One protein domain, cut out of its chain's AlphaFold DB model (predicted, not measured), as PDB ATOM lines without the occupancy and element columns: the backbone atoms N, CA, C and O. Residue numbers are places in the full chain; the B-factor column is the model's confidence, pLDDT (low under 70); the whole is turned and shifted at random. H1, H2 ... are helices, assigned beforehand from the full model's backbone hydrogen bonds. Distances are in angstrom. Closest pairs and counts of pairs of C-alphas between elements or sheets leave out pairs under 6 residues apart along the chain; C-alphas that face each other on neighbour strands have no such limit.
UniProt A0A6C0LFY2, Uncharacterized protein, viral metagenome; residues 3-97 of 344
ATOM      1  N   GLN A   3      16.385  39.418 -10.278       87.00
ATOM      2  CA  GLN A   3      15.292  38.740  -9.589       87.00
ATOM      3  C   GLN A   3      15.784  38.108  -8.282       87.00
ATOM      4  O   GLN A   3      16.863  37.522  -8.223       87.00
ATOM      5  N   CYS A   4      14.969  38.212  -7.233       89.44
ATOM      6  CA  CYS A   4      15.190  37.527  -5.966       89.44
ATOM      7  C   CYS A   4      15.404  36.020  -6.186       89.44
ATOM      8  O   CYS A   4      14.561  35.352  -6.782       89.44
ATOM      9  N   SER A   5      16.487  35.472  -5.632       86.31
ATOM     10  CA  SER A   5      16.881  34.067  -5.826       86.31
ATOM     11  C   SER A   5      16.037  33.041  -5.059       86.31
ATOM     12  O   SER A   5      16.308  31.846  -5.128       86.31
ATOM     13  N   ALA A   6      15.028  33.487  -4.307       87.94
ATOM     14  CA  ALA A   6      14.198  32.614  -3.487       87.94
ATOM     15  C   ALA A   6      13.111  31.899  -4.295       87.94
ATOM     16  O   ALA A   6      12.467  32.503  -5.160       87.94
ATOM     17  N   ILE A   7      12.828  30.655  -3.912       88.69
ATOM     18  CA  ILE A   7      11.690  29.882  -4.410       88.69
ATOM     19  C   ILE A   7      10.572  29.918  -3.371       88.69
ATOM     20  O   ILE A   7      10.758  29.632  -2.186       88.69
ATOM     21  N   LYS A   8       9.380  30.306  -3.813       87.88
ATOM     22  CA  LYS A   8       8.180  30.335  -2.980       87.88
ATOM     23  C   LYS A   8       7.677  28.908  -2.723       87.88
ATOM     24  O   LYS A   8       8.012  27.965  -3.431       87.88
ATOM     25  N   ARG A   9       6.792  28.756  -1.732       84.44
ATOM     26  CA  ARG A   9       6.163  27.463  -1.384       84.44
ATOM     27  C   ARG A   9       5.371  26.820  -2.526       84.44
ATOM     28  O   ARG A   9       5.132  25.622  -2.493       84.44
ATOM     29  N   ASP A  10       4.935  27.619  -3.494       84.06
ATOM     30  CA  ASP A  10       4.240  27.159  -4.696       84.06
ATOM     31  C   ASP A  10       5.197  26.580  -5.758       84.06
ATOM     32  O   ASP A  10       4.721  26.102  -6.782       84.06
ATOM     33  N   GLY A  11       6.513  26.595  -5.510       84.56
ATOM     34  CA  GLY A  11       7.553  26.110  -6.416       84.56
ATOM     35  C   GLY A  11       8.000  27.126  -7.467       84.56
ATOM     36  O   GLY A  11       8.841  26.795  -8.298       84.56
ATOM     37  N   PHE A  12       7.474  28.355  -7.440       88.81
ATOM     38  CA  PHE A  12       7.826  29.407  -8.395       88.81
ATOM     39  C   PHE A  12       8.850  30.397  -7.825       88.81
ATOM     40  O   PHE A  12       8.868  30.648  -6.612       88.81
ATOM     41  N   PRO A  13       9.678  31.022  -8.682       88.50
ATOM     42  CA  PRO A  13      10.618  32.039  -8.239       88.50
ATOM     43  C   PRO A  13       9.894  33.261  -7.667       88.50
ATOM     44  O   PRO A  13       8.744  33.573  -7.992       88.50
ATOM     45  N   CYS A  14      10.565  33.962  -6.764       89.19
ATOM     46  CA  CYS A  14      10.063  35.208  -6.214       89.19
ATOM     47  C   CYS A  14      10.099  36.319  -7.275       89.19
ATOM     48  O   CYS A  14      11.126  36.559  -7.895       89.19
ATOM     49  N   ASN A  15       9.005  37.064  -7.432       88.88
ATOM     50  CA  ASN A  15       8.895  38.115  -8.459       88.88
ATOM     51  C   ASN A  15       9.473  39.478  -8.027       88.88
ATOM     52  O   ASN A  15       9.311  40.466  -8.735       88.88
ATOM     53  N   ILE A  16      10.103  39.567  -6.852       87.56
ATOM     54  CA  ILE A  16      10.670  40.827  -6.353       87.56
ATOM     55  C   ILE A  16      12.013  41.080  -7.043       87.56
ATOM     56  O   ILE A  16      12.890  40.217  -7.011       87.56
ATOM     57  N   LEU A  17      12.169  42.271  -7.618       88.88
ATOM     58  CA  LEU A  17      13.414  42.746  -8.213       88.88
ATOM     59  C   LEU A  17      14.266  43.475  -7.168       88.88
ATOM     60  O   LEU A  17      13.746  44.231  -6.348       88.88
ATOM     61  N   LEU A  18      15.572  43.226  -7.199       86.44
ATOM     62  CA  LEU A  18      16.576  43.797  -6.307       86.44
ATOM     63  C   LEU A  18      17.639  44.543  -7.122       86.44
ATOM     64  O   LEU A  18      17.866  44.248  -8.300       86.44
ATOM     65  N   GLU A  19      18.285  45.524  -6.498       81.94
ATOM     66  CA  GLU A  19      19.408  46.257  -7.095       81.94
ATOM     67  C   GLU A  19      20.649  45.359  -7.225       81.94
ATOM     68  O   GLU A  19      21.311  45.381  -8.262       81.94
ATOM     69  N   GLU A  20      20.867  44.477  -6.245       79.19
ATOM     70  CA  GLU A  20      21.967  43.508  -6.189       79.19
ATOM     71  C   GLU A  20      21.467  42.053  -6.167       79.19
ATOM     72  O   GLU A  20      20.313  41.768  -5.826       79.19
ATOM     73  N   SER A  21      22.351  41.113  -6.516       75.38
ATOM     74  CA  SER A  21      22.072  39.674  -6.462       75.38
ATOM     75  C   SER A  21      21.785  39.228  -5.026       75.38
ATOM     76  O   SER A  21      22.630  39.399  -4.148       75.38
ATOM     77  N   GLY A  22      20.631  38.609  -4.764       82.44
ATOM     78  CA  GLY A  22      20.334  38.123  -3.418       82.44
ATOM     79  C   GLY A  22      18.872  37.782  -3.155       82.44
ATOM     80  O   GLY A  22      18.083  37.525  -4.066       82.44
ATOM     81  N   ARG A  23      18.515  37.762  -1.867       85.75
ATOM     82  CA  ARG A  23      17.164  37.454  -1.377       85.75
ATOM     83  C   ARG A  23      16.493  38.710  -0.832       85.75
ATOM     84  O   ARG A  23      17.100  39.486  -0.102       85.75
ATOM     85  N   CYS A  24      15.210  38.890  -1.140       84.56
ATOM     86  CA  CYS A  24      14.444  40.027  -0.632       84.56
ATOM     87  C   CYS A  24      14.179  39.908   0.882       84.56
ATOM     88  O   CYS A  24      14.209  38.817   1.453       84.56
ATOM     89  N   LYS A  25      13.803  41.016   1.541       80.38
ATOM     90  CA  LYS A  25      13.505  41.067   2.994       80.38
ATOM     91  C   LYS A  25      12.429  40.070   3.463       80.38
ATOM     92  O   LYS A  25      12.355  39.740   4.649       80.38
ATOM     93  N   ARG A  26      11.569  39.597   2.554       78.19
ATOM     94  CA  ARG A  26      10.527  38.599   2.851       78.19
ATOM     95  C   ARG A  26      11.053  37.162   2.817       78.19
ATOM     96  O   ARG A  26      10.525  36.330   3.546       78.19
ATOM     97  N   HIS A  27      12.103  36.905   2.040       79.38
ATOM     98  CA  HIS A  27      12.736  35.596   1.875       79.38
ATOM     99  C   HIS A  27      14.157  35.549   2.451       79.38
ATOM    100  O   HIS A  27      14.959  34.709   2.052       79.38
ATOM    101  N   CYS A  28      14.485  36.448   3.384       76.50
ATOM    102  CA  CYS A  28      15.728  36.349   4.133       76.50
ATOM    103  C   CYS A  28      15.697  35.146   5.091       76.50
ATOM    104  O   CYS A  28      14.631  34.664   5.486       76.50
ATOM    105  N   TYR A  29      16.881  34.668   5.469       71.00
ATOM    106  CA  TYR A  29      17.074  33.527   6.361       71.00
ATOM    107  C   TYR A  29      16.593  33.862   7.783       71.00
ATOM    108  O   TYR A  29      17.345  34.358   8.616       71.00
ATOM    109  N   LYS A  30      15.296  33.678   8.053       63.25
ATOM    110  CA  LYS A  30      14.696  34.003   9.363       63.25
ATOM    111  C   LYS A  30      14.714  32.820  10.328       63.25
ATOM    112  O   LYS A  30      15.110  32.976  11.476       63.25
ATOM    113  N   ASN A  31      14.285  31.646   9.856       63.59
ATOM    114  CA  ASN A  31      14.036  30.459  10.693       63.59
ATOM    115  C   ASN A  31      14.941  29.263  10.367       63.59
ATOM    116  O   ASN A  31      15.000  28.305  11.139       63.59
ATOM    117  N   TYR A  32      15.589  29.320   9.209       75.19
ATOM    118  CA  TYR A  32      16.443  28.294   8.631       75.19
ATOM    119  C   TYR A  32      17.699  28.999   8.132       75.19
ATOM    120  O   TYR A  32      17.613  30.162   7.718       75.19
ATOM    121  N   GLY A  33      18.844  28.330   8.226       83.12
ATOM    122  CA  GLY A  33      20.086  28.855   7.671       83.12
ATOM    123  C   GLY A  33      20.095  28.797   6.140       83.12
ATOM    124  O   GLY A  33      19.131  28.317   5.527       83.12
ATOM    125  N   PRO A  34      21.142  29.337   5.500       84.31
ATOM    126  CA  PRO A  34      21.266  29.341   4.047       84.31
ATOM    127  C   PRO A  34      21.151  27.948   3.419       84.31
ATOM    128  O   PRO A  34      20.485  27.821   2.392       84.31
ATOM    129  N   ASN A  35      21.723  26.909   4.029       86.81
ATOM    130  CA  ASN A  35      21.762  25.576   3.424       86.81
ATOM    131  C   ASN A  35      20.437  24.821   3.584       86.81
ATOM    132  O   ASN A  35      19.881  24.321   2.607       86.81
ATOM    133  N   GLU A  36      19.864  24.827   4.786       84.75
ATOM    134  CA  GLU A  36      18.548  24.255   5.083       84.75
ATOM    135  C   GLU A  36      17.457  24.935   4.239       84.75
ATOM    136  O   GLU A  36      16.545  24.274   3.744       84.75
ATOM    137  N   THR A  37      17.584  26.242   3.981       87.19
ATOM    138  CA  THR A  37      16.663  26.964   3.088       87.19
ATOM    139  C   THR A  37      16.723  26.440   1.653       87.19
ATOM    140  O   THR A  37      15.673  26.264   1.042       87.19
ATOM    141  N   LEU A  38      17.914  26.159   1.118       87.75
ATOM    142  CA  LEU A  38      18.063  25.632  -0.243       87.75
ATOM    143  C   LEU A  38      17.466  24.226  -0.384       87.75
ATOM    144  O   LEU A  38      16.806  23.945  -1.381       87.75
ATOM    145  N   ILE A  39      17.627  23.372   0.631       88.44
ATOM    146  CA  ILE A  39      17.016  22.032   0.661       88.44
ATOM    147  C   ILE A  39      15.486  22.136   0.680       88.44
ATOM    148  O   ILE A  39      14.794  21.438  -0.065       88.44
ATOM    149  N   ILE A  40      14.943  23.037   1.502       86.31
ATOM    150  CA  ILE A  40      13.500  23.294   1.573       86.31
ATOM    151  C   ILE A  40      12.967  23.785   0.218       86.31
ATOM    152  O   ILE A  40      11.935  23.309  -0.253       86.31
ATOM    153  N   GLU A  41      13.669  24.721  -0.420       90.00
ATOM    154  CA  GLU A  41      13.294  25.266  -1.726       90.00
ATOM    155  C   GLU A  41      13.358  24.226  -2.840       90.00
ATOM    156  O   GLU A  41      12.445  24.162  -3.664       90.00
ATOM    157  N   LEU A  42      14.375  23.361  -2.825       90.00
ATOM    158  CA  LEU A  42      14.452  22.208  -3.714       90.00
ATOM    159  C   LEU A  42      13.218  21.304  -3.547       90.00
ATOM    160  O   LEU A  42      12.627  20.863  -4.534       90.00
ATOM    161  N   GLY A  43      12.780  21.089  -2.305       89.31
ATOM    162  CA  GLY A  43      11.539  20.377  -2.005       89.31
ATOM    163  C   GLY A  43      10.294  21.056  -2.592       89.31
ATOM    164  O   GLY A  43       9.408  20.370  -3.100       89.31
ATOM    165  N   TYR A  44      10.215  22.390  -2.581       91.81
ATOM    166  CA  TYR A  44       9.099  23.111  -3.212       91.81
ATOM    167  C   TYR A  44       9.062  22.921  -4.729       91.81
ATOM    168  O   TYR A  44       7.980  22.710  -5.278       91.81
ATOM    169  N   ILE A  45      10.219  22.951  -5.398       90.19
ATOM    170  CA  ILE A  45      10.315  22.690  -6.842       90.19
ATOM    171  C   ILE A  45       9.821  21.275  -7.151       90.19
ATOM    172  O   ILE A  45       8.937  21.103  -7.992       90.19
ATOM    173  N   HIS A  46      10.340  20.278  -6.429       92.12
ATOM    174  CA  HIS A  46       9.972  18.877  -6.617       92.12
ATOM    175  C   HIS A  46       8.468  18.649  -6.422       92.12
ATOM    176  O   HIS A  46       7.791  18.106  -7.293       92.12
ATOM    177  N   ASN A  47       7.914  19.133  -5.307       90.62
ATOM    178  CA  ASN A  47       6.494  18.978  -5.004       90.62
ATOM    179  C   ASN A  47       5.600  19.670  -6.038       90.62
ATOM    180  O   ASN A  47       4.554  19.133  -6.403       90.62
ATOM    181  N   ASN A  48       6.011  20.839  -6.539       92.62
ATOM    182  CA  ASN A  48       5.290  21.519  -7.607       92.62
ATOM    183  C   ASN A  48       5.299  20.700  -8.905       92.62
ATOM    184  O   ASN A  48       4.242  20.519  -9.502       92.62
ATOM    185  N   TYR A  49       6.450  20.146  -9.300       93.12
ATOM    186  CA  TYR A  49       6.549  19.284 -10.480       93.12
ATOM    187  C   TYR A  49       5.682  18.026 -10.350       93.12
ATOM    188  O   TYR A  49       4.948  17.676 -11.275       93.12
ATOM    189  N   VAL A  50       5.730  17.347  -9.197       91.31
ATOM    190  CA  VAL A  50       4.920  16.146  -8.935       91.31
ATOM    191  C   VAL A  50       3.432  16.475  -9.017       91.31
ATOM    192  O   VAL A  50       2.670  15.728  -9.634       91.31
ATOM    193  N   ARG A  51       3.014  17.601  -8.430       92.81
ATOM    194  CA  ARG A  51       1.631  18.080  -8.494       92.81
ATOM    195  C   ARG A  51       1.203  18.392  -9.929       92.81
ATOM    196  O   ARG A  51       0.156  17.905 -10.338       92.81
ATOM    197  N   ASP A  52       2.000  19.153 -10.682       93.81
ATOM    198  CA  ASP A  52       1.715  19.498 -12.085       93.81
ATOM    199  C   ASP A  52       1.596  18.239 -12.952       93.81
ATOM    200  O   ASP A  52       0.634  18.069 -13.696       93.81
ATOM    201  N   THR A  53       2.530  17.301 -12.789       92.25
ATOM    202  CA  THR A  53       2.540  16.044 -13.549       92.25
ATOM    203  C   THR A  53       1.317  15.187 -13.228       92.25
ATOM    204  O   THR A  53       0.703  14.634 -14.138       92.25
ATOM    205  N   ARG A  54       0.924  15.096 -11.951       93.75
ATOM    206  CA  ARG A  54      -0.308  14.398 -11.554       93.75
ATOM    207  C   ARG A  54      -1.556  15.085 -12.102       93.75
ATOM    208  O   ARG A  54      -2.437  14.380 -12.575       93.75
ATOM    209  N   SER A  55      -1.616  16.420 -12.082       94.50
ATOM    210  CA  SER A  55      -2.736  17.171 -12.672       94.50
ATOM    211  C   SER A  55      -2.902  16.814 -14.143       94.50
ATOM    212  O   SER A  55      -3.958  16.338 -14.529       94.50
ATOM    213  N   ARG A  56      -1.823  16.888 -14.936       93.62
ATOM    214  CA  ARG A  56      -1.857  16.538 -16.366       93.62
ATOM    215  C   ARG A  56      -2.356  15.120 -16.640       93.62
ATOM    216  O   ARG A  56      -2.962  14.893 -17.681       93.62
ATOM    217  N   TYR A  57      -2.077  14.169 -15.749       92.88
ATOM    218  CA  TYR A  57      -2.614  12.812 -15.857       92.88
ATOM    219  C   TYR A  57      -4.126  12.783 -15.605       92.88
ATOM    220  O   TYR A  57      -4.861  12.210 -16.403       92.88
ATOM    221  N   PHE A  58      -4.596  13.431 -14.535       91.69
ATOM    222  CA  PHE A  58      -6.031  13.525 -14.241       91.69
ATOM    223  C   PHE A  58      -6.806  14.286 -15.326       91.69
ATOM    224  O   PHE A  58      -7.929  13.907 -15.638       91.69
ATOM    225  N   ASP A  59      -6.178  15.286 -15.947       94.44
ATOM    226  CA  ASP A  59      -6.725  16.063 -17.064       94.44
ATOM    227  C   ASP A  59      -6.668  15.301 -18.412       94.44
ATOM    228  O   ASP A  59      -7.093  15.817 -19.445       94.44
ATOM    229  N   GLY A  60      -6.128  14.075 -18.437       92.25
ATOM    230  CA  GLY A  60      -6.044  13.229 -19.634       92.25
ATOM    231  C   GLY A  60      -4.970  13.641 -20.650       92.25
ATOM    232  O   GLY A  60      -4.943  13.119 -21.762       92.25
ATOM    233  N   HIS A  61      -4.067  14.558 -20.296       94.56
ATOM    234  CA  HIS A  61      -2.986  15.016 -21.178       94.56
ATOM    235  C   HIS A  61      -1.814  14.031 -21.289       94.56
ATOM    236  O   HIS A  61      -1.017  14.141 -22.222       94.56
ATOM    237  N   ILE A  62      -1.667  13.115 -20.331       94.31
ATOM    238  CA  ILE A  62      -0.631  12.074 -20.325       94.31
ATOM    239  C   ILE A  62      -1.211  10.750 -19.821       94.31
ATOM    240  O   ILE A  62      -2.113  10.747 -18.986       94.31
ATOM    241  N   ASP A  63      -0.665   9.629 -20.293       94.44
ATOM    242  CA  ASP A  63      -1.048   8.294 -19.826       94.44
ATOM    243  C   ASP A  63      -0.328   7.880 -18.520       94.44
ATOM    244  O   ASP A  63       0.533   8.587 -17.984       94.44
ATOM    245  N   ASN A  64      -0.707   6.720 -17.975       93.50
ATOM    246  CA  ASN A  64      -0.169   6.200 -16.714       93.50
ATOM    247  C   ASN A  64       1.322   5.815 -16.807       93.50
ATOM    248  O   ASN A  64       2.070   5.966 -15.839       93.50
ATOM    249  N   ASP A  65       1.778   5.329 -17.960       93.19
ATOM    250  CA  ASP A  65       3.173   4.920 -18.137       93.19
ATOM    251  C   ASP A  65       4.089   6.147 -18.256       93.19
ATOM    252  O   ASP A  65       5.169   6.193 -17.656       93.19
ATOM    253  N   GLU A  66       3.619   7.189 -18.940       90.94
ATOM    254  CA  GLU A  66       4.211   8.522 -18.988       90.94
ATOM    255  C   GLU A  66       4.283   9.156 -17.596       90.94
ATOM    256  O   GLU A  66       5.348   9.641 -17.201       90.94
ATOM    257  N   LEU A  67       3.196   9.093 -16.817       92.38
ATOM    258  CA  LEU A  67       3.160   9.561 -15.429       92.38
ATOM    259  C   LEU A  67       4.244   8.873 -14.588       92.38
ATOM    260  O   LEU A  67       5.075   9.548 -13.974       92.38
ATOM    261  N   LYS A  68       4.270   7.534 -14.573       92.50
ATOM    262  CA  LYS A  68       5.243   6.754 -13.790       92.50
ATOM    263  C   LYS A  68       6.677   7.097 -14.173       92.50
ATOM    264  O   LYS A  68       7.526   7.272 -13.297       92.50
ATOM    265  N   ARG A  69       6.958   7.219 -15.471       92.88
ATOM    266  CA  ARG A  69       8.298   7.535 -15.974       92.88
ATOM    267  C   ARG A  69       8.735   8.940 -15.570       92.88
ATOM    268  O   ARG A  69       9.841   9.085 -15.056       92.88
ATOM    269  N   ARG A  70       7.878   9.952 -15.742       91.25
ATOM    270  CA  ARG A  70       8.176  11.343 -15.349       91.25
ATOM    271  C   ARG A  70       8.419  11.475 -13.855       91.25
ATOM    272  O   ARG A  70       9.420  12.063 -13.459       91.25
ATOM    273  N   LEU A  71       7.556  10.872 -13.035       91.94
ATOM    274  CA  LEU A  71       7.731  10.881 -11.584       91.94
ATOM    275  C   LEU A  71       9.026  10.175 -11.174       91.94
ATOM    276  O   LEU A  71       9.773  10.718 -10.371       91.94
ATOM    277  N   ARG A  72       9.351   9.021 -11.772       90.88
ATOM    278  CA  ARG A  72      10.604   8.306 -11.489       90.88
ATOM    279  C   ARG A  72      11.837   9.144 -11.835       90.88
ATOM    280  O   ARG A  72      12.762   9.218 -11.031       90.88
ATOM    281  N   VAL A  73      11.858   9.758 -13.018       90.94
ATOM    282  CA  VAL A  73      12.966  10.620 -13.463       90.94
ATOM    283  C   VAL A  73      13.117  11.816 -12.530       90.94
ATOM    284  O   VAL A  73      14.231  12.117 -12.104       90.94
ATOM    285  N   GLU A  74      12.014  12.463 -12.160       90.88
ATOM    286  CA  GLU A  74      12.060  13.612 -11.262       90.88
ATOM    287  C   GLU A  74      12.489  13.225  -9.842       90.88
ATOM    288  O   GLU A  74      13.287  13.931  -9.235       90.88
ATOM    289  N   THR A  75      12.037  12.087  -9.309       88.00
ATOM    290  CA  THR A  75      12.513  11.586  -8.011       88.00
ATOM    291  C   THR A  75      14.019  11.325  -8.036       88.00
ATOM    292  O   THR A  75      14.722  11.714  -7.105       88.00
ATOM    293  N   LEU A  76      14.546  10.719  -9.107       87.94
ATOM    294  CA  LEU A  76      15.992  10.524  -9.266       87.94
ATOM    295  C   LEU A  76      16.737  11.862  -9.338       87.94
ATOM    296  O   LEU A  76      17.781  12.021  -8.705       87.94
ATOM    297  N   ARG A  77      16.186  12.836 -10.067       88.00
ATOM    298  CA  ARG A  77      16.744  14.185 -10.176       88.00
ATOM    299  C   ARG A  77      16.790  14.894  -8.823       88.00
ATOM    300  O   ARG A  77      17.834  15.431  -8.464       88.00
ATOM    301  N   TYR A  78      15.689  14.860  -8.076       89.12
ATOM    302  CA  TYR A  78      15.587  15.431  -6.737       89.12
ATOM    303  C   TYR A  78      16.602  14.796  -5.783       89.12
ATOM    304  O   TYR A  78      17.377  15.516  -5.159       89.12
ATOM    305  N   ASN A  79      16.671  13.462  -5.739       89.12
ATOM    306  CA  ASN A  79      17.618  12.746  -4.882       89.12
ATOM    307  C   ASN A  79      19.074  13.067  -5.245       89.12
ATOM    308  O   ASN A  79      19.901  13.285  -4.365       89.12
ATOM    309  N   SER A  80      19.392  13.144  -6.540       89.00
ATOM    310  CA  SER A  80      20.726  13.538  -7.003       89.00
ATOM    311  C   SER A  80      21.078  14.966  -6.576       89.00
ATOM    312  O   SER A  80      22.173  15.203  -6.071       89.00
ATOM    313  N   GLN A  81      20.150  15.913  -6.726       87.75
ATOM    314  CA  GLN A  81      20.362  17.296  -6.298       87.75
ATOM    315  C   GLN A  81      20.502  17.410  -4.780       87.75
ATOM    316  O   GLN A  81      21.358  18.157  -4.312       87.75
ATOM    317  N   LEU A  82      19.723  16.641  -4.017       89.25
ATOM    318  CA  LEU A  82      19.826  16.587  -2.563       89.25
ATOM    319  C   LEU A  82      21.215  16.107  -2.122       89.25
ATOM    320  O   LEU A  82      21.850  16.780  -1.316       89.25
ATOM    321  N   LEU A  83      21.727  15.026  -2.717       88.50
ATOM    322  CA  LEU A  83      23.080  14.525  -2.439       88.50
ATOM    323  C   LEU A  83      24.161  15.572  -2.742       88.50
ATOM    324  O   LEU A  83      25.093  15.739  -1.959       88.50
ATOM    325  N   LEU A  84      24.028  16.318  -3.844       87.88
ATOM    326  CA  LEU A  84      24.955  17.406  -4.180       87.88
ATOM    327  C   LEU A  84      24.899  18.557  -3.166       87.88
ATOM    328  O   LEU A  84      25.929  19.159  -2.858       87.88
ATOM    329  N   PHE A  85      23.711  18.885  -2.650       87.38
ATOM    330  CA  PHE A  85      23.566  19.885  -1.593       87.38
ATOM    331  C   PHE A  85      24.163  19.407  -0.270       87.38
ATOM    332  O   PHE A  85      24.844  20.188   0.392       87.38
ATOM    333  N   GLU A  86      23.953  18.143   0.096       85.62
ATOM    334  CA  GLU A  86      24.538  17.549   1.298       85.62
ATOM    335  C   GLU A  86      26.065  17.509   1.231       85.62
ATOM    336  O   GLU A  86      26.724  17.876   2.202       85.62
ATOM    337  N   ASP A  87      26.636  17.119   0.090       88.62
ATOM    338  CA  ASP A  87      28.086  17.124  -0.107       88.62
ATOM    339  C   ASP A  87      28.649  18.547  -0.014       88.62
ATOM    340  O   ASP A  87      29.548  18.813   0.783       88.62
ATOM    341  N   ARG A  88      28.038  19.510  -0.718       88.31
ATOM    342  CA  ARG A  88      28.419  20.928  -0.613       88.31
ATOM    343  C   ARG A  88      28.352  21.430   0.829       88.31
ATOM    344  O   ARG A  88      29.237  22.168   1.258       88.31
ATOM    345  N   PHE A  89      27.316  21.048   1.571       86.75
ATOM    346  CA  PHE A  89      27.162  21.430   2.969       86.75
ATOM    347  C   PHE A  89      28.267  20.833   3.845       86.75
ATOM    348  O   PHE A  89      28.870  21.558   4.635       86.75
ATOM    349  N   ARG A  90      28.614  19.554   3.651       85.94
ATOM    350  CA  ARG A  90      29.758  18.923   4.330       85.94
ATOM    351  C   ARG A  90      31.063  19.655   4.034       85.94
ATOM    352  O   ARG A  90      31.808  19.942   4.965       85.94
ATOM    353  N   GLN A  91      31.314  20.014   2.775       88.69
ATOM    354  CA  GLN A  91      32.513  20.769   2.395       88.69
ATOM    355  C   GLN A  91      32.567  22.147   3.065       88.69
ATOM    356  O   GLN A  91      33.626  22.563   3.524       88.69
ATOM    357  N   GLN A  92      31.432  22.843   3.187       87.06
ATOM    358  CA  GLN A  92      31.367  24.116   3.913       87.06
ATOM    359  C   GLN A  92      31.653  23.958   5.407       87.06
ATOM    360  O   GLN A  92      32.341  24.797   5.978       87.06
ATOM    361  N   ILE A  93      31.151  22.895   6.040       87.50
ATOM    362  CA  ILE A  93      31.447  22.601   7.448       87.50
ATOM    363  C   ILE A  93      32.947  22.357   7.627       87.50
ATOM    364  O   ILE A  93      33.547  22.927   8.532       87.50
ATOM    365  N   ILE A  94      33.564  21.560   6.748       89.19
ATOM    366  CA  ILE A  94      35.012  21.301   6.774       89.19
ATOM    367  C   ILE A  94      35.798  22.606   6.592       89.19
ATOM    368  O   ILE A  94      36.729  22.868   7.351       89.19
ATOM    369  N   ALA A  95      35.402  23.446   5.631       87.56
ATOM    370  CA  ALA A  95      36.037  24.739   5.372       87.56
ATOM    371  C   ALA A  95      35.888  25.731   6.539       87.56
ATOM    372  O   ALA A  95      36.769  26.558   6.751       87.56
ATOM    373  N   ASN A  96      34.806  25.624   7.312       87.06
ATOM    374  CA  ASN A  96      34.541  26.436   8.500       87.06
ATOM    375  C   ASN A  96      35.056  25.778   9.794       87.06
ATOM    376  O   ASN A  96      34.453  25.959  10.850       87.06
ATOM    377  N   GLU A  97      36.124  24.977   9.729       87.62
ATOM    378  CA  GLU A  97      36.751  24.335  10.899       87.62
ATOM    379  C   GLU A  97      35.791  23.434  11.709       87.62
ATOM    380  O   GLU A  97      35.918  23.266  12.919       87.62
TER     381      GLU A  97
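What this domain is: This is residues 3 to 97 of the 344 residues of an uncharacterized protein of viral metagenome (UniProt A0A6C0LFY2). A looped stretch with no named element, residues 3 to 33, leads into a long helical hairpin, H1 then H2, its two helices side by side and running opposite ways, their lines only 2 degrees from each other. H1 lies between the loops and H2. The printed part has 95 residues with two named helices and no named strand, all helix by class. It is loose, with a radius of gyration of the C-alphas of 16.3 A, and elongated, spanning 49 by 32 by 21 A.

Where its parts are: H1, residues 34 to 58, begins at C-alpha 34 (21.266, 29.341, 4.047) and is 36.5 A long. H2, residues 64 to 95, is 46.3 A long and ends at C-alpha 95 (36.037, 24.739, 5.372).

How they stand to each other: H1 and H2 form a helical hairpin and touch, the closest C-alphas being those of Val 50 and Leu 71, 6.5 A apart. They run opposite ways at a shallow tilt of 2 degrees. In both, every O i to N i+4 pair is within hydrogen-bond range.

The domain as a whole: The C-alphas farthest apart, of Gly 60 and Glu 97, are 53.7 A apart. The printed part has no cut. The link from H1 to H2 is tight. Residues 30 to 31 have pLDDT under 70.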